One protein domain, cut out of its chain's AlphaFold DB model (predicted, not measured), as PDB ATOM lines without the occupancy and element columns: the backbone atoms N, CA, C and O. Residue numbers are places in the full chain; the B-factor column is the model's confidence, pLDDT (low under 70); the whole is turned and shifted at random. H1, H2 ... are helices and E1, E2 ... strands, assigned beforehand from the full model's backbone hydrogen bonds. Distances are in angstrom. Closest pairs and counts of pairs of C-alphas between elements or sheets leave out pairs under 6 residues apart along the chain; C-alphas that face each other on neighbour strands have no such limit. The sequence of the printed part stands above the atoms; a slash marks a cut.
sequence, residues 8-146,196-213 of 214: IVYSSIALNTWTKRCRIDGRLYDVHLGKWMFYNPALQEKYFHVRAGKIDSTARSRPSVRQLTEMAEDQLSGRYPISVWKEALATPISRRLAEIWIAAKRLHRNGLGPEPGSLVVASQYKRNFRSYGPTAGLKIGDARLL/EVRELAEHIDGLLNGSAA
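What this domain is: This is residues 8 to 146 and 196 to 213 of the 214 residues of the protein "Hypothetical protein" of Rhizobium naphthalenivorans (UniProt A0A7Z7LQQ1). One seven-stranded sheet is curled like part of a barrel and folded back on itself, with strands E3, E2 and E1 as one leaf facing E7, E5 and E4, and E6 as the hinge. The helices H3 and H4 touch each other and pack on this sheet at E6 and E7, while two shorter helices, H1 and H2, lie off to one side, away from the sheet. The printed part has 157 residues, with elements in the order E1 E2 E3 E4 E5 H1 H2 H3 E6 E7 H4. The sheet's order is E3 E2 E1 E6 E7 E5 E4, mixed, and the class is mixed, helices and strands. The whole is compact, with a radius of gyration of the C-alphas of 15.8 A and spans of 42 by 37 by 33 A.

Where its parts are: E3 is residues 27 to 30, E2 21 to 24, and E1 8 to 16, 21.5 A long from C-alpha 8 at (46.055, -20.404, -24.231). E6, residues 116 to 127, measures 24.9 A and E7, residues 130 to 140, 26.5 A; E5 is residues 45 to 48 and E4 37 to 40. E1 bends by 78 degrees at residue 11, E6 by 89 degrees at 124 and E7 by 78 degrees at 133. H3, residues 93 to 109, measures 24.1 A, and H4, residues 196 to 211, 22.6 A, ending at C-alpha 211 (42.114, -24.223, -33.264). H1 is residues 65 to 70 and H2 82 to 90.

How they stand to each other: The sheet is strongly twisted, with edge strands E3 and E4, whose closest C-alphas, Asp 30 and Asn 40, are 6.6 A apart. E1 and E6 are parallel, with N 10 and O 121 at 2.9 A. E6 and E7 form an antiparallel hairpin, with N 120 and O 137 at 2.9 A. E7 and E5 are antiparallel, with N 46 and O 138 at 2.9 A. E1, E2 and E3 form a meander, each strand the antiparallel neighbour of the one before, with N 14 and O 23 at 2.8 A, and N 22 and O 29 at 2.9 A. E4 and E5 are a hairpin, with N 40 and O 45 at 2.8 A. H3 is on the sheet at a height of 9.1 A, over E7 and along the strands, at 14 degrees to E7 on the local plane; their closest C-alphas, Leu 97 and Gly 137, are 6.6 A apart. H4 is on the sheet at a height of 10.0 A, over E6 and E7, slantwise to the strands at 46 degrees to E6 on the local plane; the closest C-alphas of H4 and E6, Ser 211 and Ser 123, are 5.4 A apart. H3 and H4 touch at a steep tilt of 54 degrees, opposite ways, closest at the C-alphas of Ser 94 and Ala 201, 4.7 A. H1 and H2 are close but not clearly touching, closest at the C-alphas of Leu 68 and Ile 82, 6.5 A; neither is on the sheet. In H1, H2, H3 and H4 every O i to N i+4 pair is within hydrogen-bond range.

The domain as a whole: The two C-alphas farthest apart, Glu 70 and Leu 146, are 46.0 A apart. Residues 147 to 195 are cut out, with 28.0 A between C-alphas 146 and 196. The links E5 to H1 and H1 to H2 are long. Mean pLDDT of the printed part is 95.4; residues 211 to 213 are under 70.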
ATOM      1  N   ILE A   8      44.753 -20.300 -23.577       96.38
ATOM      2  CA  ILE A   8      46.055 -20.404 -24.231       96.38
ATOM      3  C   ILE A   8      45.910 -21.405 -25.375       96.38
ATOM      4  O   ILE A   8      45.466 -22.536 -25.164       96.38
ATOM      5  N   VAL A   9      46.298 -20.989 -26.576       95.88
ATOM      6  CA  VAL A   9      46.221 -21.810 -27.786       95.88
ATOM      7  C   VAL A   9      47.635 -22.126 -28.252       95.88
ATOM      8  O   VAL A   9      48.426 -21.214 -28.485       95.88
ATOM      9  N   TYR A  10      47.931 -23.412 -28.403       97.06
ATOM     10  CA  TYR A  10      49.157 -23.904 -29.025       97.06
ATOM     11  C   TYR A  10      48.847 -24.570 -30.361       97.06
ATOM     12  O   TYR A  10      47.797 -25.193 -30.532       97.06
ATOM     13  N   SER A  11      49.782 -24.517 -31.303       96.12
ATOM     14  CA  SER A  11      49.642 -25.283 -32.547       96.12
ATOM     15  C   SER A  11      49.893 -26.774 -32.304       96.12
ATOM     16  O   SER A  11      49.261 -27.643 -32.904       96.12
ATOM     17  N   SER A  12      50.832 -27.112 -31.420       97.12
ATOM     18  CA  SER A  12      51.294 -28.484 -31.256       97.12
ATOM     19  C   SER A  12      51.822 -28.801 -29.861       97.12
ATOM     20  O   SER A  12      52.595 -28.056 -29.261       97.12
ATOM     21  N   ILE A  13      51.467 -29.992 -29.382       98.25
ATOM     22  CA  ILE A  13      52.007 -30.608 -28.174       98.25
ATOM     23  C   ILE A  13      52.442 -32.036 -28.502       98.25
ATOM     24  O   ILE A  13      51.638 -32.888 -28.875       98.25
ATOM     25  N   ALA A  14      53.726 -32.336 -28.329       98.19
ATOM     26  CA  ALA A  14      54.297 -33.652 -28.584       98.19
ATOM     27  C   ALA A  14      54.964 -34.214 -27.327       98.19
ATOM     28  O   ALA A  14      56.058 -33.801 -26.951       98.19
ATOM     29  N   LEU A  15      54.322 -35.192 -26.692       98.50
ATOM     30  CA  LEU A  15      54.821 -35.879 -25.506       98.50
ATOM     31  C   LEU A  15      55.665 -37.106 -25.878       98.50
ATOM     32  O   LEU A  15      55.213 -37.993 -26.604       98.50
ATOM     33  N   ASN A  16      56.851 -37.225 -25.286       97.56
ATOM     34  CA  ASN A  16      57.613 -38.465 -25.224       97.56
ATOM     35  C   ASN A  16      57.589 -38.998 -23.785       97.56
ATOM     36  O   ASN A  16      58.204 -38.437 -22.876       97.56
ATOM     37  N   THR A  17      56.862 -40.098 -23.585       95.62
ATOM     38  CA  THR A  17      56.702 -40.723 -22.262       95.62
ATOM     39  C   THR A  17      57.956 -41.457 -21.790       95.62
ATOM     40  O   THR A  17      58.140 -41.609 -20.587       95.62
ATOM     41  N   TRP A  18      58.847 -41.861 -22.701       94.31
ATOM     42  CA  TRP A  18      60.102 -42.531 -22.350       94.31
ATOM     43  C   TRP A  18      61.110 -41.550 -21.762       94.31
ATOM     44  O   TRP A  18      61.726 -41.830 -20.741       94.31
ATOM     45  N   THR A  19      61.230 -40.369 -22.371       96.31
ATOM     46  CA  THR A  19      62.144 -39.322 -21.895       96.31
ATOM     47  C   THR A  19      61.498 -38.377 -20.886       96.31
ATOM     48  O   THR A  19      62.181 -37.489 -20.395       96.31
ATOM     49  N   LYS A  20      60.191 -38.520 -20.611       97.50
ATOM     50  CA  LYS A  20      59.397 -37.611 -19.761       97.50
ATOM     51  C   LYS A  20      59.555 -36.140 -20.163       97.50
ATOM     52  O   LYS A  20      59.701 -35.258 -19.324       97.50
ATOM     53  N   ARG A  21      59.516 -35.889 -21.473       97.81
ATOM     54  CA  ARG A  21      59.609 -34.544 -22.051       97.81
ATOM     55  C   ARG A  21      58.472 -34.289 -23.015       97.81
ATOM     56  O   ARG A  21      58.056 -35.208 -23.723       97.81
ATOM     57  N   CYS A  22      58.009 -33.050 -23.090       98.12
ATOM     58  CA  CYS A  22      57.104 -32.608 -24.143       98.12
ATOM     59  C   CYS A  22      57.737 -31.488 -24.970       98.12
ATOM     60  O   CYS A  22      58.528 -30.696 -24.463       98.12
ATOM     61  N   ARG A  23      57.402 -31.434 -26.260       98.44
ATOM     62  CA  ARG A  23      57.577 -30.230 -27.070       98.44
ATOM     63  C   ARG A  23      56.246 -29.507 -27.168       98.44
ATOM     64  O   ARG A  23      55.260 -30.152 -27.510       98.44
ATOM     65  N   ILE A  24      56.242 -28.214 -26.892       98.19
ATOM     66  CA  ILE A  24      55.100 -27.318 -27.076       98.19
ATOM     67  C   ILE A  24      55.571 -26.255 -28.060       98.19
ATOM     68  O   ILE A  24      56.556 -25.573 -27.777       98.19
ATOM     69  N   ASP A  25      54.967 -26.216 -29.248       97.56
ATOM     70  CA  ASP A  25      55.364 -25.337 -30.362       97.56
ATOM     71  C   ASP A  25      56.882 -25.288 -30.592       97.56
ATOM     72  O   ASP A  25      57.531 -24.249 -30.659       97.56
ATOM     73  N   GLY A  26      57.476 -26.482 -30.663       96.31
ATOM     74  CA  GLY A  26      58.907 -26.678 -30.909       96.31
ATOM     75  C   GLY A  26      59.804 -26.568 -29.672       96.31
ATOM     76  O   GLY A  26      60.885 -27.166 -29.669       96.31
ATOM     77  N   ARG A  27      59.367 -25.915 -28.589       98.25
ATOM     78  CA  ARG A  27      60.165 -25.767 -27.363       98.25
ATOM     79  C   ARG A  27      60.036 -26.982 -26.452       98.25
ATOM     80  O   ARG A  27      58.938 -27.462 -26.197       98.25
ATOM     81  N   LEU A  28      61.170 -27.491 -25.970       98.25
ATOM     82  CA  LEU A  28      61.251 -28.704 -25.152       98.25
ATOM     83  C   LEU A  28      61.143 -28.383 -23.654       98.25
ATOM     84  O   LEU A  28      61.823 -27.482 -23.168       98.25
ATOM     85  N   TYR A  29      60.346 -29.171 -22.933       98.50
ATOM     86  CA  TYR A  29      60.121 -29.067 -21.493       98.50
ATOM     87  C   TYR A  29      60.181 -30.447 -20.832       98.50
ATOM     88  O   TYR A  29      59.760 -31.444 -21.429       98.50
ATOM     89  N   ASP A  30      60.662 -30.505 -19.591       97.94
ATOM     90  CA  ASP A  30      60.498 -31.678 -18.729       97.94
ATOM     91  C   ASP A  30      59.076 -31.710 -18.149       97.94
ATOM     92  O   ASP A  30      58.472 -30.667 -17.885       97.94
ATOM     93  N   VAL A  31      58.524 -32.911 -17.966       97.56
ATOM     94  CA  VAL A  31      57.150 -33.094 -17.478       97.56
ATOM     95  C   VAL A  31      57.042 -34.175 -16.413       97.56
ATOM     96  O   VAL A  31      57.792 -35.151 -16.385       97.56
ATOM     97  N   HIS A  32      56.028 -34.045 -15.564       95.44
ATOM     98  CA  HIS A  32      55.592 -35.098 -14.660       95.44
ATOM     99  C   HIS A  32      54.460 -35.886 -15.315       95.44
ATOM    100  O   HIS A  32      53.419 -35.332 -15.674       95.44
ATOM    101  N   LEU A  33      54.660 -37.190 -15.485       95.81
ATOM    102  CA  LEU A  33      53.648 -38.061 -16.074       95.81
ATOM    103  C   LEU A  33      52.616 -38.462 -15.022       95.81
ATOM    104  O   LEU A  33      52.963 -39.077 -14.015       95.81
ATOM    105  N   GLY A  34      51.351 -38.176 -15.300       94.06
ATOM    106  CA  GLY A  34      50.220 -38.846 -14.677       94.06
ATOM    107  C   GLY A  34      49.605 -39.864 -15.634       94.06
ATOM    108  O   GLY A  34      49.992 -39.992 -16.796       94.06
ATOM    109  N   LYS A  35      48.640 -40.630 -15.124       94.00
ATOM    110  CA  LYS A  35      47.980 -41.693 -15.897       94.00
ATOM    111  C   LYS A  35      46.968 -41.155 -16.904       94.00
ATOM    112  O   LYS A  35      46.715 -41.819 -17.902       94.00
ATOM    113  N   TRP A  36      46.369 -40.002 -16.632       96.00
ATOM    114  CA  TRP A  36      45.317 -39.391 -17.455       96.00
ATOM    115  C   TRP A  36      45.723 -38.034 -18.008       96.00
ATOM    116  O   TRP A  36      45.359 -37.674 -19.122       96.00
ATOM    117  N   MET A  37      46.525 -37.309 -17.238       97.00
ATOM    118  CA  MET A  37      47.102 -36.035 -17.624       97.00
ATOM    119  C   MET A  37      48.589 -36.035 -17.298       97.00
ATOM    120  O   MET A  37      49.025 -36.737 -16.387       97.00
ATOM    121  N   PHE A  38      49.366 -35.221 -17.998       96.88
ATOM    122  CA  PHE A  38      50.748 -34.918 -17.624       96.88
ATOM    123  C   PHE A  38      50.878 -33.433 -17.301       96.88
ATOM    124  O   PHE A  38      50.111 -32.619 -17.811       96.88
ATOM    125  N   TYR A  39      51.836 -33.096 -16.442       96.81
ATOM    126  CA  TYR A  39      52.044 -31.752 -15.918       96.81
ATOM    127  C   TYR A  39      53.390 -31.190 -16.367       96.81
ATOM    128  O   TYR A  39      54.421 -31.838 -16.188       96.81
ATOM    129  N   ASN A  40      53.385 -29.982 -16.919       96.81
ATOM    130  CA  ASN A  40      54.571 -29.176 -17.156       96.81
ATOM    131  C   ASN A  40      54.736 -28.186 -15.988       96.81
ATOM    132  O   ASN A  40      53.990 -27.205 -15.928       96.81
ATOM    133  N   PRO A  41      55.697 -28.401 -15.069       94.12
ATOM    134  CA  PRO A  41      55.888 -27.524 -13.915       94.12
ATOM    135  C   PRO A  41      56.393 -26.128 -14.289       94.12
ATOM    136  O   PRO A  41      56.055 -25.168 -13.604       94.12
ATOM    137  N   ALA A  42      57.161 -25.990 -15.375       95.19
ATOM    138  CA  ALA A  42      57.706 -24.698 -15.791       95.19
ATOM    139  C   ALA A  42      56.613 -23.744 -16.292       95.19
ATOM    140  O   ALA A  42      56.715 -22.535 -16.103       95.19
ATOM    141  N   LEU A  43      55.568 -24.287 -16.921       96.62
ATOM    142  CA  LEU A  43      54.414 -23.513 -17.388       96.62
ATOM    143  C   LEU A  43      53.232 -23.543 -16.408       96.62
ATOM    144  O   LEU A  43      52.308 -22.738 -16.537       96.62
ATOM    145  N   GLN A  44      53.283 -24.437 -15.416       96.69
ATOM    146  CA  GLN A  44      52.176 -24.768 -14.522       96.69
ATOM    147  C   GLN A  44      50.930 -25.218 -15.294       96.69
ATOM    148  O   GLN A  44      49.826 -24.745 -15.054       96.69
ATOM    149  N   GLU A  45      51.103 -26.134 -16.246       97.38
ATOM    150  CA  GLU A  45      50.038 -26.573 -17.156       97.38
ATOM    151  C   GLU A  45      49.867 -28.089 -17.122       97.38
ATOM    152  O   GLU A  45      50.845 -28.839 -17.114       97.38
ATOM    153  N   LYS A  46      48.615 -28.554 -17.111       97.00
ATOM    154  CA  LYS A  46      48.258 -29.966 -17.263       97.00
ATOM    155  C   LYS A  46      47.554 -30.189 -18.584       97.00
ATOM    156  O   LYS A  46      46.662 -29.424 -18.922       97.00
ATOM    157  N   TYR A  47      47.866 -31.293 -19.248       97.50
ATOM    158  CA  TYR A  47      47.250 -31.662 -20.523       97.50
ATOM    159  C   TYR A  47      46.738 -33.091 -20.472       97.50
ATOM    160  O   TYR A  47      47.403 -33.971 -19.913       97.50
ATOM    161  N   PHE A  48      45.591 -33.339 -21.095       98.06
ATOM    162  CA  PHE A  48      45.049 -34.683 -21.217       98.06
ATOM    163  C   PHE A  48      45.903 -35.552 -22.142       98.06
ATOM    164  O   PHE A  48      46.395 -35.134 -23.194       98.06
ATOM    165  N   HIS A  49      46.023 -36.821 -21.766       97.62
ATOM    166  CA  HIS A  49      46.162 -37.871 -22.757       97.62
ATOM    167  C   HIS A  49      44.828 -38.024 -23.477       97.62
ATOM    168  O   HIS A  49      43.781 -38.125 -22.843       97.62
ATOM    169  N   VAL A  50      44.876 -38.055 -24.805       95.75
ATOM    170  CA  VAL A  50      43.672 -38.065 -25.634       95.75
ATOM    171  C   VAL A  50      43.766 -39.117 -26.722       95.75
ATOM    172  O   VAL A  50      44.857 -39.538 -27.122       95.75
ATOM    173  N   ARG A  51      42.601 -39.531 -27.208       94.19
ATOM    174  CA  ARG A  51      42.451 -40.341 -28.410       94.19
ATOM    175  C   ARG A  51      41.139 -39.963 -29.083       94.19
ATOM    176  O   ARG A  51      40.080 -40.236 -28.531       94.19
ATOM    177  N   ALA A  52      41.227 -39.369 -30.272       89.25
ATOM    178  CA  ALA A  52      40.060 -39.002 -31.080       89.25
ATOM    179  C   ALA A  52      39.038 -38.136 -30.308       89.25
ATOM    180  O   ALA A  52      37.861 -38.476 -30.230       89.25
ATOM    181  N   GLY A  53      39.509 -37.050 -29.681       92.62
ATOM    182  CA  GLY A  53      38.654 -36.092 -28.960       92.62
ATOM    183  C   GLY A  53      38.103 -36.580 -27.614       92.62
ATOM    184  O   GLY A  53      37.343 -35.866 -26.962       92.62
ATOM    185  N   LYS A  54      38.491 -37.777 -27.164       96.62
ATOM    186  CA  LYS A  54      38.098 -38.359 -25.872       96.62
ATOM    187  C   LYS A  54      39.302 -38.534 -24.963       96.62
ATOM    188  O   LYS A  54      40.437 -38.641 -25.447       96.62
ATOM    189  N   ILE A  55      39.062 -38.560 -23.655       96.12
ATOM    190  CA  ILE A  55      40.135 -38.811 -22.690       96.12
ATOM    191  C   ILE A  55      40.705 -40.219 -22.886       96.12
ATOM    192  O   ILE A  55      39.995 -41.177 -23.184       96.12
ATOM    193  N   ASP A  56      42.015 -40.348 -22.723       96.69
ATOM    194  CA  ASP A  56      42.724 -41.621 -22.780       96.69
ATOM    195  C   ASP A  56      43.609 -41.769 -21.542       96.69
ATOM    196  O   ASP A  56      43.918 -40.803 -20.847       96.69
ATOM    197  N   SER A  57      44.062 -42.990 -21.276       96.06
ATOM    198  CA  SER A  57      44.966 -43.265 -20.163       96.06
ATOM    199  C   SER A  57      46.246 -43.954 -20.624       96.06
ATOM    200  O   SER A  57      46.249 -44.744 -21.566       96.06
ATOM    201  N   THR A  58      47.350 -43.656 -19.944       95.00
ATOM    202  CA  THR A  58      48.633 -44.372 -20.028       95.00
ATOM    203  C   THR A  58      48.798 -45.399 -18.904       95.00
ATOM    204  O   THR A  58      49.846 -46.036 -18.802       95.00
ATOM    205  N   ALA A  59      47.788 -45.583 -18.044       94.19
ATOM    206  CA  ALA A  59      47.841 -46.564 -16.967       94.19
ATOM    207  C   ALA A  59      48.053 -47.984 -17.511       94.19
ATOM    208  O   ALA A  59      47.395 -48.395 -18.461       94.19
ATOM    209  N   ARG A  60      48.881 -48.786 -16.829       94.31
ATOM    210  CA  ARG A  60      49.050 -50.219 -17.142       94.31
ATOM    211  C   ARG A  60      47.729 -50.997 -17.094       94.31
ATOM    212  O   ARG A  60      47.576 -51.982 -17.800       94.31
ATOM    213  N   SER A  61      46.792 -50.556 -16.256       94.94
ATOM    214  CA  SER A  61      45.458 -51.143 -16.113       94.94
ATOM    215  C   SER A  61      44.452 -50.675 -17.164       94.94
ATOM    216  O   SER A  61      43.306 -51.092 -17.094       94.94
ATOM    217  N   ARG A  62      44.819 -49.771 -18.083       96.69
ATOM    218  CA  ARG A  62      43.927 -49.343 -19.164       96.69
ATOM    219  C   ARG A  62      43.714 -50.528 -20.119       96.69
ATOM    220  O   ARG A  62      44.702 -50.990 -20.694       96.69
ATOM    221  N   PRO A  63      42.471 -50.995 -20.338       97.00
ATOM    222  CA  PRO A  63      42.203 -52.100 -21.249       97.00
ATOM    223  C   PRO A  63      42.718 -51.820 -22.666       97.00
ATOM    224  O   PRO A  63      42.693 -50.685 -23.157       97.00
ATOM    225  N   SER A  64      43.172 -52.869 -23.346       95.94
ATOM    226  CA  SER A  64      43.420 -52.834 -24.789       95.94
ATOM    227  C   SER A  64      42.106 -52.725 -25.573       95.94
ATOM    228  O   SER A  64      41.034 -53.000 -25.043       95.94
ATOM    229  N   VAL A  65      42.179 -52.352 -26.858       94.50
ATOM    230  CA  VAL A  65      40.990 -52.318 -27.735       94.50
ATOM    231  C   VAL A  65      40.302 -53.682 -27.769       94.50
ATOM    232  O   VAL A  65      39.095 -53.756 -27.600       94.50
ATOM    233  N   ARG A  66      41.089 -54.758 -27.881       96.56
ATOM    234  CA  ARG A  66      40.594 -56.134 -27.854       96.56
ATOM    235  C   ARG A  66      39.789 -56.432 -26.586       96.56
ATOM    236  O   ARG A  66      38.677 -56.928 -26.670       96.56
ATOM    237  N   GLN A  67      40.322 -56.067 -25.420       97.12
ATOM    238  CA  GLN A  67      39.632 -56.258 -24.142       97.12
ATOM    239  C   GLN A  67      38.337 -55.449 -24.050       97.12
ATOM    240  O   GLN A  67      37.341 -55.974 -23.577       97.12
ATOM    241  N   LEU A  68      38.324 -54.201 -24.531       96.38
ATOM    242  CA  LEU A  68      37.101 -53.390 -24.557       96.38
ATOM    243  C   LEU A  68      36.005 -54.014 -25.435       96.38
ATOM    244  O   LEU A  68      34.832 -53.773 -25.186       96.38
ATOM    245  N   THR A  69      36.362 -54.784 -26.461       96.31
ATOM    246  CA  THR A  69      35.389 -55.412 -27.365       96.31
ATOM    247  C   THR A  69      34.956 -56.800 -26.896       96.31
ATOM    248  O   THR A  69      33.783 -57.132 -27.015       96.31
ATOM    249  N   GLU A  70      35.886 -57.609 -26.388       96.56
ATOM    250  CA  GLU A  70      35.663 -59.043 -26.154       96.56
ATOM    251  C   GLU A  70      35.298 -59.393 -24.705       96.56
ATOM    252  O   GLU A  70      34.650 -60.411 -24.475       96.56
ATOM    253  N   MET A  71      35.738 -58.603 -23.720       96.56
ATOM    254  CA  MET A  71      35.460 -58.899 -22.311       96.56
ATOM    255  C   MET A  71      34.031 -58.509 -21.935       96.56
ATOM    256  O   MET A  71      33.499 -57.508 -22.422       96.56
ATOM    257  N   ALA A  72      33.435 -59.275 -21.020       96.94
ATOM    258  CA  ALA A  72      32.130 -58.943 -20.461       96.94
ATOM    259  C   ALA A  72      32.198 -57.649 -19.628       96.94
ATOM    260  O   ALA A  72      33.242 -57.299 -19.074       96.94
ATOM    261  N   GLU A  73      31.077 -56.931 -19.553       96.81
ATOM    262  CA  GLU A  73      30.990 -55.591 -18.954       96.81
ATOM    263  C   GLU A  73      31.395 -55.539 -17.471       96.81
ATOM    264  O   GLU A  73      31.944 -54.538 -17.006       96.81
ATOM    265  N   ASP A  74      31.148 -56.616 -16.728       96.81
ATOM    266  CA  ASP A  74      31.427 -56.765 -15.299       96.81
ATOM    267  C   ASP A  74      32.852 -57.257 -14.997       96.81
ATOM    268  O   ASP A  74      33.339 -57.105 -13.873       96.81
ATOM    269  N   GLN A  75      33.558 -57.798 -15.995       97.38
ATOM    270  CA  GLN A  75      34.942 -58.228 -15.826       97.38
ATOM    271  C   GLN A  75      35.845 -57.036 -15.506       97.38
ATOM    272  O   GLN A  75      35.663 -55.929 -16.007       97.38
ATOM    273  N   LEU A  76      36.858 -57.260 -14.668       96.69
ATOM    274  CA  LEU A  76      37.723 -56.189 -14.180       96.69
ATOM    275  C   LEU A  76      38.962 -55.988 -15.056       96.69
ATOM    276  O   LEU A  76      39.621 -56.938 -15.480       96.69
ATOM    277  N   SER A  77      39.354 -54.725 -15.213       95.88
ATOM    278  CA  SER A  77      40.695 -54.337 -15.643       95.88
ATOM    279  C   SER A  77      41.317 -53.388 -14.619       95.88
ATOM    280  O   SER A  77      40.898 -52.240 -14.430       95.88
ATOM    281  N   GLY A  78      42.300 -53.900 -13.876       93.56
ATOM    282  CA  GLY A  78      42.767 -53.257 -12.654       93.56
ATOM    283  C   GLY A  78      41.683 -53.286 -11.577       93.56
ATOM    284  O   GLY A  78      41.314 -54.355 -11.109       93.56
ATOM    285  N   ARG A  79      41.198 -52.109 -11.165       91.81
ATOM    286  CA  ARG A  79      40.183 -51.971 -10.104       91.81
ATOM    287  C   ARG A  79      38.769 -51.711 -10.624       91.81
ATOM    288  O   ARG A  79      37.848 -51.675  -9.821       91.81
ATOM    289  N   TYR A  80      38.599 -51.488 -11.925       95.38
ATOM    290  CA  TYR A  80      37.322 -51.065 -12.496       95.38
ATOM    291  C   TYR A  80      36.779 -52.113 -13.470       95.38
ATOM    292  O   TYR A  80      37.579 -52.702 -14.207       95.38
ATOM    293  N   PRO A  81      35.450 -52.316 -13.504       97.12
ATOM    294  CA  PRO A  81      34.789 -53.081 -14.555       97.12
ATOM    295  C   PRO A  81      35.065 -52.512 -15.949       97.12
ATOM    296  O   PRO A  81      35.349 -51.317 -16.099       97.12
ATOM    297  N   ILE A  82      34.963 -53.358 -16.972       98.00
ATOM    298  CA  ILE A  82      35.092 -52.953 -18.375       98.00
ATOM    299  C   ILE A  82      34.055 -51.886 -18.737       98.00
ATOM    300  O   ILE A  82      34.427 -50.924 -19.410       98.00
ATOM    301  N   SER A  83      32.825 -51.976 -18.230       97.62
ATOM    302  CA  SER A  83      31.785 -50.955 -18.435       97.62
ATOM    303  C   SER A  83      32.229 -49.566 -17.985       97.62
ATOM    304  O   SER A  83      32.170 -48.600 -18.742       97.62
ATOM    305  N   VAL A  84      32.805 -49.477 -16.788       97.06
ATOM    306  CA  VAL A  84      33.287 -48.215 -16.212       97.06
ATOM    307  C   VAL A  84      34.492 -47.673 -16.993       97.06
ATOM    308  O   VAL A  84      34.637 -46.465 -17.177       97.06
ATOM    309  N   TRP A  85      35.350 -48.554 -17.516       97.56
ATOM    310  CA  TRP A  85      36.406 -48.147 -18.446       97.56
ATOM    311  C   TRP A  85      35.855 -47.625 -19.774       97.56
ATOM    312  O   TRP A  85      36.390 -46.646 -20.296       97.56
ATOM    313  N   LYS A  86      34.818 -48.260 -20.332       97.38
ATOM    314  CA  LYS A  86      34.162 -47.808 -21.565       97.38
ATOM    315  C   LYS A  86      33.559 -46.422 -21.382       97.38
ATOM    316  O   LYS A  86      33.815 -45.564 -22.217       97.38
ATOM    317  N   GLU A  87      32.849 -46.183 -20.283       96.62
ATOM    318  CA  GLU A  87      32.291 -44.868 -19.940       96.62
ATOM    319  C   GLU A  87      33.384 -43.794 -19.842       96.62
ATOM    320  O   GLU A  87      33.303 -42.744 -20.487       96.62
ATOM    321  N   ALA A  88      34.463 -44.081 -19.106       96.62
ATOM    322  CA  ALA A  88      35.584 -43.158 -18.968       96.62
ATOM    323  C   ALA A  88      36.213 -42.821 -20.331       96.62
ATOM    324  O   ALA A  88      36.357 -41.653 -20.679       96.62
ATOM    325  N   LEU A  89      36.537 -43.833 -21.140       97.06
ATOM    326  CA  LEU A  89      37.156 -43.651 -22.459       97.06
ATOM    327  C   LEU A  89      36.184 -43.107 -23.519       97.06
ATOM    328  O   LEU A  89      36.623 -42.656 -24.576       97.06
ATOM    329  N   ALA A  90      34.875 -43.146 -23.260       96.88
ATOM    330  CA  ALA A  90      33.858 -42.508 -24.086       96.88
ATOM    331  C   ALA A  90      33.713 -41.007 -23.785       96.88
ATOM    332  O   ALA A  90      33.183 -40.287 -24.632       96.88
ATOM    333  N   THR A  91      34.199 -40.539 -22.627       97.56
ATOM    334  CA  THR A  91      34.028 -39.155 -22.167       97.56
ATOM    335  C   THR A  91      34.795 -38.171 -23.073       97.56
ATOM    336  O   THR A  91      36.023 -38.290 -23.198       97.56
ATOM    337  N   PRO A  92      34.116 -37.177 -23.682       97.12
ATOM    338  CA  PRO A  92      34.766 -36.106 -24.438       97.12
ATOM    339  C   PRO A  92      35.747 -35.300 -23.583       97.12
ATOM    340  O   PRO A  92      35.516 -35.075 -22.392       97.12
ATOM    341  N   ILE A  93      36.842 -34.835 -24.191       96.75
ATOM    342  CA  ILE A  93      37.857 -34.054 -23.463       96.75
ATOM    343  C   ILE A  93      37.305 -32.722 -22.947       96.75
ATOM    344  O   ILE A  93      37.705 -32.293 -21.869       96.75
ATOM    345  N   SER A  94      36.363 -32.108 -23.666       97.25
ATOM    346  CA  SER A  94      35.696 -30.862 -23.279       97.25
ATOM    347  C   SER A  94      34.907 -31.015 -21.983       97.25
ATOM    348  O   SER A  94      35.165 -30.299 -21.016       97.25
ATOM    349  N   ARG A  95      34.033 -32.028 -21.924       97.75
ATOM    350  CA  ARG A  95      33.275 -32.413 -20.724       97.75
ATOM    351  C   ARG A  95      34.201 -32.631 -19.529       97.75
ATOM    352  O   ARG A  95      34.003 -32.021 -18.481       97.75
ATOM    353  N   ARG A  96      35.235 -33.470 -19.683       97.62
ATOM    354  CA  ARG A  96      36.134 -33.788 -18.563       97.62
ATOM    355  C   ARG A  96      36.940 -32.572 -18.108       97.62
ATOM    356  O   ARG A  96      37.166 -32.410 -16.912       97.62
ATOM    357  N   LEU A  97      37.384 -31.724 -19.035       97.50
ATOM    358  CA  LEU A  97      38.085 -30.490 -18.691       97.50
ATOM    359  C   LEU A  97      37.177 -29.527 -17.918       97.50
ATOM    360  O   LEU A  97      37.622 -28.972 -16.917       97.50
ATOM    361  N   ALA A  98      35.922 -29.366 -18.344       97.75
ATOM    362  CA  ALA A  98      34.947 -28.522 -17.662       97.75
ATOM    363  C   ALA A  98      34.713 -28.982 -16.213       97.75
ATOM    364  O   ALA A  98      34.837 -28.181 -15.286       97.75
ATOM    365  N   GLU A  99      34.482 -30.284 -16.006       98.00
ATOM    366  CA  GLU A  99      34.345 -30.883 -14.669       98.00
ATOM    367  C   GLU A  99      35.573 -30.596 -13.793       98.00
ATOM    368  O   GLU A  99      35.440 -30.096 -12.674       98.00
ATOM    369  N   ILE A 100      36.780 -30.850 -14.314       97.31
ATOM    370  CA  ILE A 100      38.033 -30.634 -13.581       97.31
ATOM    371  C   ILE A 100      38.250 -29.157 -13.255       97.31
ATOM    372  O   ILE A 100      38.687 -28.841 -12.150       97.31
ATOM    373  N   TRP A 101      37.964 -28.250 -14.187       97.25
ATOM    374  CA  TRP A 101      38.186 -26.822 -13.982       97.25
ATOM    375  C   TRP A 101      37.233 -26.248 -12.925       97.25
ATOM    376  O   TRP A 101      37.676 -25.544 -12.014       97.25
ATOM    377  N   ILE A 102      35.943 -26.602 -12.984       97.62
ATOM    378  CA  ILE A 102      34.945 -26.179 -11.990       97.62
ATOM    379  C   ILE A 102      35.289 -26.763 -10.616       97.62
ATOM    380  O   ILE A 102      35.318 -26.025  -9.627       97.62
ATOM    381  N   ALA A 103      35.627 -28.055 -10.548       98.12
ATOM    382  CA  ALA A 103      36.058 -28.691  -9.306       98.12
ATOM    383  C   ALA A 103      37.312 -28.013  -8.727       98.12
ATOM    384  O   ALA A 103      37.326 -27.650  -7.553       98.12
ATOM    385  N   ALA A 104      38.338 -27.755  -9.545       97.12
ATOM    386  CA  ALA A 104      39.551 -27.063  -9.110       97.12
ATOM    387  C   ALA A 104      39.248 -25.657  -8.568       97.12
ATOM    388  O   ALA A 104      39.790 -25.262  -7.537       97.12
ATOM    389  N   LYS A 105      38.340 -24.914  -9.212       96.88
ATOM    390  CA  LYS A 105      37.932 -23.571  -8.774       96.88
ATOM    391  C   LYS A 105      37.229 -23.605  -7.425       96.88
ATOM    392  O   LYS A 105      37.499 -22.760  -6.572       96.88
ATOM    393  N   ARG A 106      36.340 -24.575  -7.225       98.00
ATOM    394  CA  ARG A 106      35.628 -24.778  -5.960       98.00
ATOM    395  C   ARG A 106      36.579 -25.198  -4.837       98.00
ATOM    396  O   ARG A 106      36.542 -24.597  -3.766       98.00
ATOM    397  N   LEU A 107      37.496 -26.130  -5.104       97.94
ATOM    398  CA  LEU A 107      38.533 -26.538  -4.150       97.94
ATOM    399  C   LEU A 107      39.445 -25.366  -3.772       97.94
ATOM    400  O   LEU A 107      39.676 -25.129  -2.590       97.94
ATOM    401  N   HIS A 108      39.928 -24.599  -4.750       97.19
ATOM    402  CA  HIS A 108      40.805 -23.457  -4.498       97.19
ATOM    403  C   HIS A 108      40.129 -22.373  -3.651       97.19
ATOM    404  O   HIS A 108      40.718 -21.899  -2.682       97.19
ATOM    405  N   ARG A 109      38.868 -22.032  -3.953       97.19
ATOM    406  CA  ARG A 109      38.075 -21.072  -3.161       97.19
ATOM    407  C   ARG A 109      37.933 -21.467  -1.690       97.19
ATOM    408  O   ARG A 109      37.767 -20.586  -0.856       97.19
ATOM    409  N   ASN A 110      38.017 -22.761  -1.392       97.69
ATOM    410  CA  ASN A 110      37.962 -23.312  -0.040       97.69
ATOM    411  C   ASN A 110      39.355 -23.651   0.532       97.69
ATOM    412  O   ASN A 110      39.455 -24.293   1.570       97.69
ATOM    413  N   GLY A 111      40.448 -23.258  -0.136       96.62
ATOM    414  CA  GLY A 111      41.813 -23.540   0.324       96.62
ATOM    415  C   GLY A 111      42.202 -25.025   0.274       96.62
ATOM    416  O   GLY A 111      43.082 -25.459   1.015       96.62
ATOM    417  N   LEU A 112      41.546 -25.819  -0.579       97.38
ATOM    418  CA  LEU A 112      41.733 -27.275  -0.687       97.38
ATOM    419  C   LEU A 112      42.563 -27.689  -1.914       97.38
ATOM    420  O   LEU A 112      42.916 -28.858  -2.070       97.38
ATOM    421  N   GLY A 113      42.886 -26.741  -2.797       96.25
ATOM    422  CA  GLY A 113      43.628 -27.003  -4.024       96.25
ATOM    423  C   GLY A 113      44.397 -25.785  -4.542       96.25
ATOM    424  O   GLY A 113      44.129 -24.650  -4.130       96.25
ATOM    425  N   PRO A 114      45.355 -26.009  -5.455       95.44
ATOM    426  CA  PRO A 114      46.058 -24.933  -6.142       95.44
ATOM    427  C   PRO A 114      45.107 -24.099  -7.008       95.44
ATOM    428  O   PRO A 114      44.067 -24.582  -7.457       95.44
ATOM    429  N   GLU A 115      45.494 -22.853  -7.270       94.69
ATOM    430  CA  GLU A 115      44.713 -21.934  -8.095       94.69
ATOM    431  C   GLU A 115      44.601 -22.446  -9.542       94.69
ATOM    432  O   GLU A 115      45.632 -22.683 -10.189       94.69
ATOM    433  N   PRO A 116      43.380 -22.644 -10.074       95.31
ATOM    434  CA  PRO A 116      43.187 -22.887 -11.495       95.31
ATOM    435  C   PRO A 116      43.294 -21.574 -12.274       95.31
ATOM    436  O   PRO A 116      42.748 -20.547 -11.876       95.31
ATOM    437  N   GLY A 117      43.958 -21.628 -13.422       94.50
ATOM    438  CA  GLY A 117      44.099 -20.503 -14.338       94.50
ATOM    439  C   GLY A 117      43.368 -20.732 -15.659       94.50
ATOM    440  O   GLY A 117      42.260 -21.272 -15.706       94.50
ATOM    441  N   SER A 118      44.016 -20.299 -16.739       95.75
ATOM    442  CA  SER A 118      43.531 -20.394 -18.117       95.75
ATOM    443  C   SER A 118      43.253 -21.831 -18.561       95.75
ATOM    444  O   SER A 118      43.936 -22.768 -18.142       95.75
ATOM    445  N   LEU A 119      42.309 -21.994 -19.484       97.38
ATOM    446  CA  LEU A 119      42.219 -23.208 -20.293       97.38
ATOM    447  C   LEU A 119      43.399 -23.267 -21.263       97.38
ATOM    448  O   LEU A 119      43.916 -22.233 -21.685       97.38
ATOM    449  N   VAL A 120      43.792 -24.474 -21.652       97.44
ATOM    450  CA  VAL A 120      44.837 -24.693 -22.653       97.44
ATOM    451  C   VAL A 120      44.308 -25.634 -23.721       97.44
ATOM    452  O   VAL A 120      43.760 -26.685 -23.390       97.44
ATOM    453  N   VAL A 121      44.478 -25.286 -24.992       97.19
ATOM    454  CA  VAL A 121      44.103 -26.136 -26.130       97.19
ATOM    455  C   VAL A 121      45.260 -26.253 -27.110       97.19
ATOM    456  O   VAL A 121      46.068 -25.334 -27.249       97.19
ATOM    457  N   ALA A 122      45.345 -27.393 -27.789       96.62
ATOM    458  CA  ALA A 122      46.274 -27.577 -28.893       96.62
ATOM    459  C   ALA A 122      45.641 -28.390 -30.019       96.62
ATOM    460  O   ALA A 122      45.098 -29.471 -29.769       96.62
ATOM    461  N   SER A 123      45.763 -27.907 -31.257       94.56
ATOM    462  CA  SER A 123      45.180 -28.569 -32.432       94.56
ATOM    463  C   SER A 123      45.847 -29.903 -32.756       94.56
ATOM    464  O   SER A 123      45.194 -30.827 -33.245       94.56
ATOM    465  N   GLN A 124      47.137 -30.048 -32.434       95.31
ATOM    466  CA  GLN A 124      47.883 -31.276 -32.681       95.31
ATOM    467  C   GLN A 124      48.497 -31.848 -31.406       95.31
ATOM    468  O   GLN A 124      49.448 -31.299 -30.851       95.31
ATOM    469  N   TYR A 125      48.033 -33.025 -30.998       97.38
ATOM    470  CA  TYR A 125      48.647 -33.822 -29.946       97.38
ATOM    471  C   TYR A 125      49.322 -35.072 -30.503       97.38
ATOM    472  O   TYR A 125      48.708 -35.915 -31.170       97.38
ATOM    473  N   LYS A 126      50.603 -35.225 -30.164       97.56
ATOM    474  CA  LYS A 126      51.377 -36.442 -30.407       97.56
ATOM    475  C   LYS A 126      51.823 -37.055 -29.088       97.56
ATOM    476  O   LYS A 126      52.267 -36.356 -28.181       97.56
ATOM    477  N   ARG A 127      51.793 -38.382 -29.007       97.12
ATOM    478  CA  ARG A 127      52.371 -39.150 -27.898       97.12
ATOM    479  C   ARG A 127      53.225 -40.273 -28.461       97.12
ATOM    480  O   ARG A 127      52.740 -41.060 -29.268       97.12
ATOM    481  N   ASN A 128      54.489 -40.344 -28.045       96.56
ATOM    482  CA  ASN A 128      55.474 -41.310 -28.547       96.56
ATOM    483  C   ASN A 128      55.460 -41.384 -30.085       96.56
ATOM    484  O   ASN A 128      55.308 -42.455 -30.668       96.56
ATOM    485  N   PHE A 129      55.557 -40.215 -30.729       94.75
ATOM    486  CA  PHE A 129      55.624 -40.052 -32.188       94.75
ATOM    487  C   PHE A 129      54.347 -40.406 -32.971       94.75
ATOM    488  O   PHE A 129      54.333 -40.271 -34.191       94.75
ATOM    489  N   ARG A 130      53.251 -40.787 -32.303       96.44
ATOM    490  CA  ARG A 130      51.947 -41.042 -32.937       96.44
ATOM    491  C   ARG A 130      50.989 -39.880 -32.706       96.44
ATOM    492  O   ARG A 130      50.965 -39.332 -31.608       96.44
ATOM    493  N   SER A 131      50.217 -39.522 -33.732       96.31
ATOM    494  CA  SER A 131      49.184 -38.479 -33.659       96.31
ATOM    495  C   SER A 131      47.892 -39.018 -33.053       96.31
ATOM    496  O   SER A 131      47.523 -40.165 -33.312       96.31
ATOM    497  N   TYR A 132      47.216 -38.192 -32.256       95.75
ATOM    498  CA  TYR A 132      45.982 -38.557 -31.552       95.75
ATOM    499  C   TYR A 132      44.849 -37.523 -31.690       95.75
ATOM    500  O   TYR A 132      43.790 -37.716 -31.085       95.75
ATOM    501  N   GLY A 133      45.040 -36.486 -32.512       93.50
ATOM    502  CA  GLY A 133      44.091 -35.379 -32.691       93.50
ATOM    503  C   GLY A 133      44.387 -34.198 -31.760       93.50
ATOM    504  O   GLY A 133      45.508 -34.117 -31.257       93.50
ATOM    505  N   PRO A 134      43.430 -33.287 -31.532       95.25
ATOM    506  CA  PRO A 134      43.615 -32.164 -30.622       95.25
ATOM    507  C   PRO A 134      43.589 -32.613 -29.157       95.25
ATOM    508  O   PRO A 134      42.979 -33.630 -28.818       95.25
ATOM    509  N   THR A 135      44.238 -31.847 -28.281       97.00
ATOM    510  CA  THR A 135      44.182 -32.034 -26.824       97.00
ATOM    511  C   THR A 135      43.803 -30.740 -26.118       97.00
ATOM    512  O   THR A 135      43.881 -29.652 -26.687       97.00
ATOM    513  N   ALA A 136      43.409 -30.876 -24.859       97.44
ATOM    514  CA  ALA A 136      43.071 -29.771 -23.988       97.44
ATOM    515  C   ALA A 136      43.675 -29.967 -22.593       97.44
ATOM    516  O   ALA A 136      44.237 -31.019 -22.260       97.44
ATOM    517  N   GLY A 137      43.561 -28.935 -21.776       97.38
ATOM    518  CA  GLY A 137      44.193 -28.854 -20.480       97.38
ATOM    519  C   GLY A 137      43.827 -27.585 -19.729       97.38
ATOM    520  O   GLY A 137      42.978 -26.804 -20.155       97.38
ATOM    521  N   LEU A 138      44.500 -27.372 -18.606       97.06
ATOM    522  CA  LEU A 138      44.375 -26.156 -17.815       97.06
ATOM    523  C   LEU A 138      45.715 -25.752 -17.219       97.06
ATOM    524  O   LEU A 138      46.550 -26.600 -16.885       97.06
ATOM    525  N   LYS A 139      45.873 -24.450 -17.017       97.25
ATOM    526  CA  LYS A 139      46.866 -23.903 -16.109       97.25
ATOM    527  C   LYS A 139      46.411 -24.179 -14.677       97.25
ATOM    528  O   LYS A 139      45.247 -23.969 -14.340       97.25
ATOM    529  N   ILE A 140      47.311 -24.669 -13.842       95.88
ATOM    530  CA  ILE A 140      47.045 -24.968 -12.440       95.88
ATOM    531  C   ILE A 140      48.326 -24.803 -11.632       95.88
ATOM    532  O   ILE A 140      49.376 -25.342 -11.999       95.88
ATOM    533  N   GLY A 141      48.226 -24.052 -10.536       92.81
ATOM    534  CA  GLY A 141      49.350 -23.776  -9.653       92.81
ATOM    535  C   GLY A 141      50.053 -25.045  -9.158       92.81
ATOM    536  O   GLY A 141      49.485 -26.141  -9.108       92.81
ATOM    537  N   ASP A 142      51.320 -24.897  -8.781       92.44
ATOM    538  CA  ASP A 142      52.099 -25.998  -8.226       92.44
ATOM    539  C   ASP A 142      51.816 -26.167  -6.729       92.44
ATOM    540  O   ASP A 142      52.282 -25.382  -5.905       92.44
ATOM    541  N   ALA A 143      51.089 -27.228  -6.370       92.00
ATOM    542  CA  ALA A 143      50.758 -27.532  -4.978       92.00
ATOM    543  C   ALA A 143      51.996 -27.693  -4.072       92.00
ATOM    544  O   ALA A 143      51.902 -27.484  -2.867       92.00
ATOM    545  N   ARG A 144      53.172 -28.013  -4.634       91.25
ATOM    546  CA  ARG A 144      54.430 -28.138  -3.873       91.25
ATOM    547  C   ARG A 144      54.961 -26.799  -3.364       91.25
ATOM    548  O   ARG A 144      55.789 -26.791  -2.460       91.25
ATOM    549  N   LEU A 145      54.521 -25.694  -3.966       92.75
ATOM    550  CA  LEU A 145      54.910 -24.334  -3.587       92.75
ATOM    551  C   LEU A 145      53.946 -23.713  -2.567       92.75
ATOM    552  O   LEU A 145      54.207 -22.619  -2.074       92.75
ATOM    553  N   LEU A 146      52.837 -24.389  -2.255       93.19
ATOM    554  CA  LEU A 146      51.885 -23.943  -1.243       93.19
ATOM    555  C   LEU A 146      52.385 -24.298   0.161       93.19
ATOM    556  O   LEU A 146      53.050 -25.324   0.349       93.19
ATOM    557  N   GLU A 196      26.582 -25.674 -15.630       97.12
ATOM    558  CA  GLU A 196      27.906 -25.024 -15.690       97.12
ATOM    559  C   GLU A 196      28.904 -25.867 -16.507       97.12
ATOM    560  O   GLU A 196      29.673 -25.350 -17.321       97.12
ATOM    561  N   VAL A 197      28.888 -27.188 -16.296       98.00
ATOM    562  CA  VAL A 197      29.732 -28.146 -17.013       98.00
ATOM    563  C   VAL A 197      29.356 -28.191 -18.490       98.00
ATOM    564  O   VAL A 197      30.255 -28.238 -19.327       98.00
ATOM    565  N   ARG A 198      28.060 -28.189 -18.829       98.06
ATOM    566  CA  ARG A 198      27.597 -28.189 -20.224       98.06
ATOM    567  C   ARG A 198      28.049 -26.922 -20.948       98.06
ATOM    568  O   ARG A 198      28.695 -27.037 -21.984       98.06
ATOM    569  N   GLU A 199      27.773 -25.750 -20.385       97.31
ATOM    570  CA  GLU A 199      28.126 -24.456 -20.989       97.31
ATOM    571  C   GLU A 199      29.638 -24.328 -21.214       97.31
ATOM    572  O   GLU A 199      30.100 -23.947 -22.293       97.31
ATOM    573  N   LEU A 200      30.437 -24.701 -20.211       97.06
ATOM    574  CA  LEU A 200      31.889 -24.659 -20.328       97.06
ATOM    575  C   LEU A 200      32.417 -25.709 -21.319       97.06
ATOM    576  O   LEU A 200      33.363 -25.427 -22.055       97.06
ATOM    577  N   ALA A 201      31.821 -26.901 -21.376       97.56
ATOM    578  CA  ALA A 201      32.200 -27.917 -22.355       97.56
ATOM    579  C   ALA A 201      31.928 -27.445 -23.793       97.56
ATOM    580  O   ALA A 201      32.813 -27.573 -24.636       97.56
ATOM    581  N   GLU A 202      30.771 -26.832 -24.056       96.69
ATOM    582  CA  GLU A 202      30.439 -26.245 -25.363       96.69
ATOM    583  C   GLU A 202      31.431 -25.143 -25.757       96.69
ATOM    584  O   GLU A 202      31.917 -25.109 -26.892       96.69
ATOM    585  N   HIS A 203      31.808 -24.283 -24.807       95.31
ATOM    586  CA  HIS A 203      32.847 -23.279 -25.025       95.31
ATOM    587  C   HIS A 203      34.199 -23.914 -25.396       95.31
ATOM    588  O   HIS A 203      34.849 -23.481 -26.351       95.31
ATOM    589  N   ILE A 204      34.614 -24.967 -24.683       96.06
ATOM    590  CA  ILE A 204      35.857 -25.701 -24.967       96.06
ATOM    591  C   ILE A 204      35.803 -26.370 -26.345       96.06
ATOM    592  O   ILE A 204      36.791 -26.321 -27.078       96.06
ATOM    593  N   ASP A 205      34.672 -26.960 -26.726       94.81
ATOM    594  CA  ASP A 205      34.503 -27.560 -28.051       94.81
ATOM    595  C   ASP A 205      34.611 -26.510 -29.166       94.81
ATOM    596  O   ASP A 205      35.271 -26.751 -30.180       94.81
ATOM    597  N   GLY A 206      34.063 -25.310 -28.954       93.50
ATOM    598  CA  GLY A 206      34.267 -24.171 -29.852       93.50
ATOM    599  C   GLY A 206      35.750 -23.819 -30.036       93.50
ATOM    600  O   GLY A 206      36.211 -23.646 -31.167       93.50
ATOM    601  N   LEU A 207      36.521 -23.786 -28.944       92.06
ATOM    602  CA  LEU A 207      37.967 -23.522 -28.977       92.06
ATOM    603  C   LEU A 207      38.747 -24.622 -29.714       92.06
ATOM    604  O   LEU A 207      39.640 -24.324 -30.507       92.06
ATOM    605  N   LEU A 208      38.407 -25.891 -29.477       90.50
ATOM    606  CA  LEU A 208      39.054 -27.040 -30.117       90.50
ATOM    607  C   LEU A 208      38.816 -27.068 -31.631       90.50
ATOM    608  O   LEU A 208      39.750 -27.320 -32.394       90.50
ATOM    609  N   ASN A 209      37.594 -26.763 -32.064       86.19
ATOM    610  CA  ASN A 209      37.238 -26.716 -33.481       86.19
ATOM    611  C   ASN A 209      37.846 -25.495 -34.186       86.19
ATOM    612  O   ASN A 209      38.348 -25.622 -35.300       86.19
ATOM    613  N   GLY A 210      37.867 -24.329 -33.527       77.31
ATOM    614  CA  GLY A 210      38.511 -23.125 -34.059       77.31
ATOM    615  C   GLY A 210      40.034 -23.252 -34.164       77.31
ATOM    616  O   GLY A 210      40.632 -22.769 -35.121       77.31
ATOM    617  N   SER A 211      40.672 -23.956 -33.223       62.34
ATOM    618  CA  SER A 211      42.114 -24.223 -33.264       62.34
ATOM    619  C   SER A 211      42.510 -25.201 -34.376       62.34
ATOM    620  O   SER A 211      43.634 -25.120 -34.858       62.34
ATOM    621  N   ALA A 212      41.621 -26.107 -34.795       58.34
ATOM    622  CA  ALA A 212      41.881 -27.045 -35.890       58.34
ATOM    623  C   ALA A 212      41.809 -26.406 -37.292       58.34
ATOM    624  O   ALA A 212      42.247 -27.031 -38.258       58.34
ATOM    625  N   ALA A 213      41.246 -25.198 -37.408       50.47
ATOM    626  CA  ALA A 213      41.057 -24.485 -38.673       50.47
ATOM    627  C   ALA A 213      42.214 -23.535 -39.049       50.47
ATOM    628  O   ALA A 213      42.212 -23.007 -40.160       50.47
TER     629      ALA A 213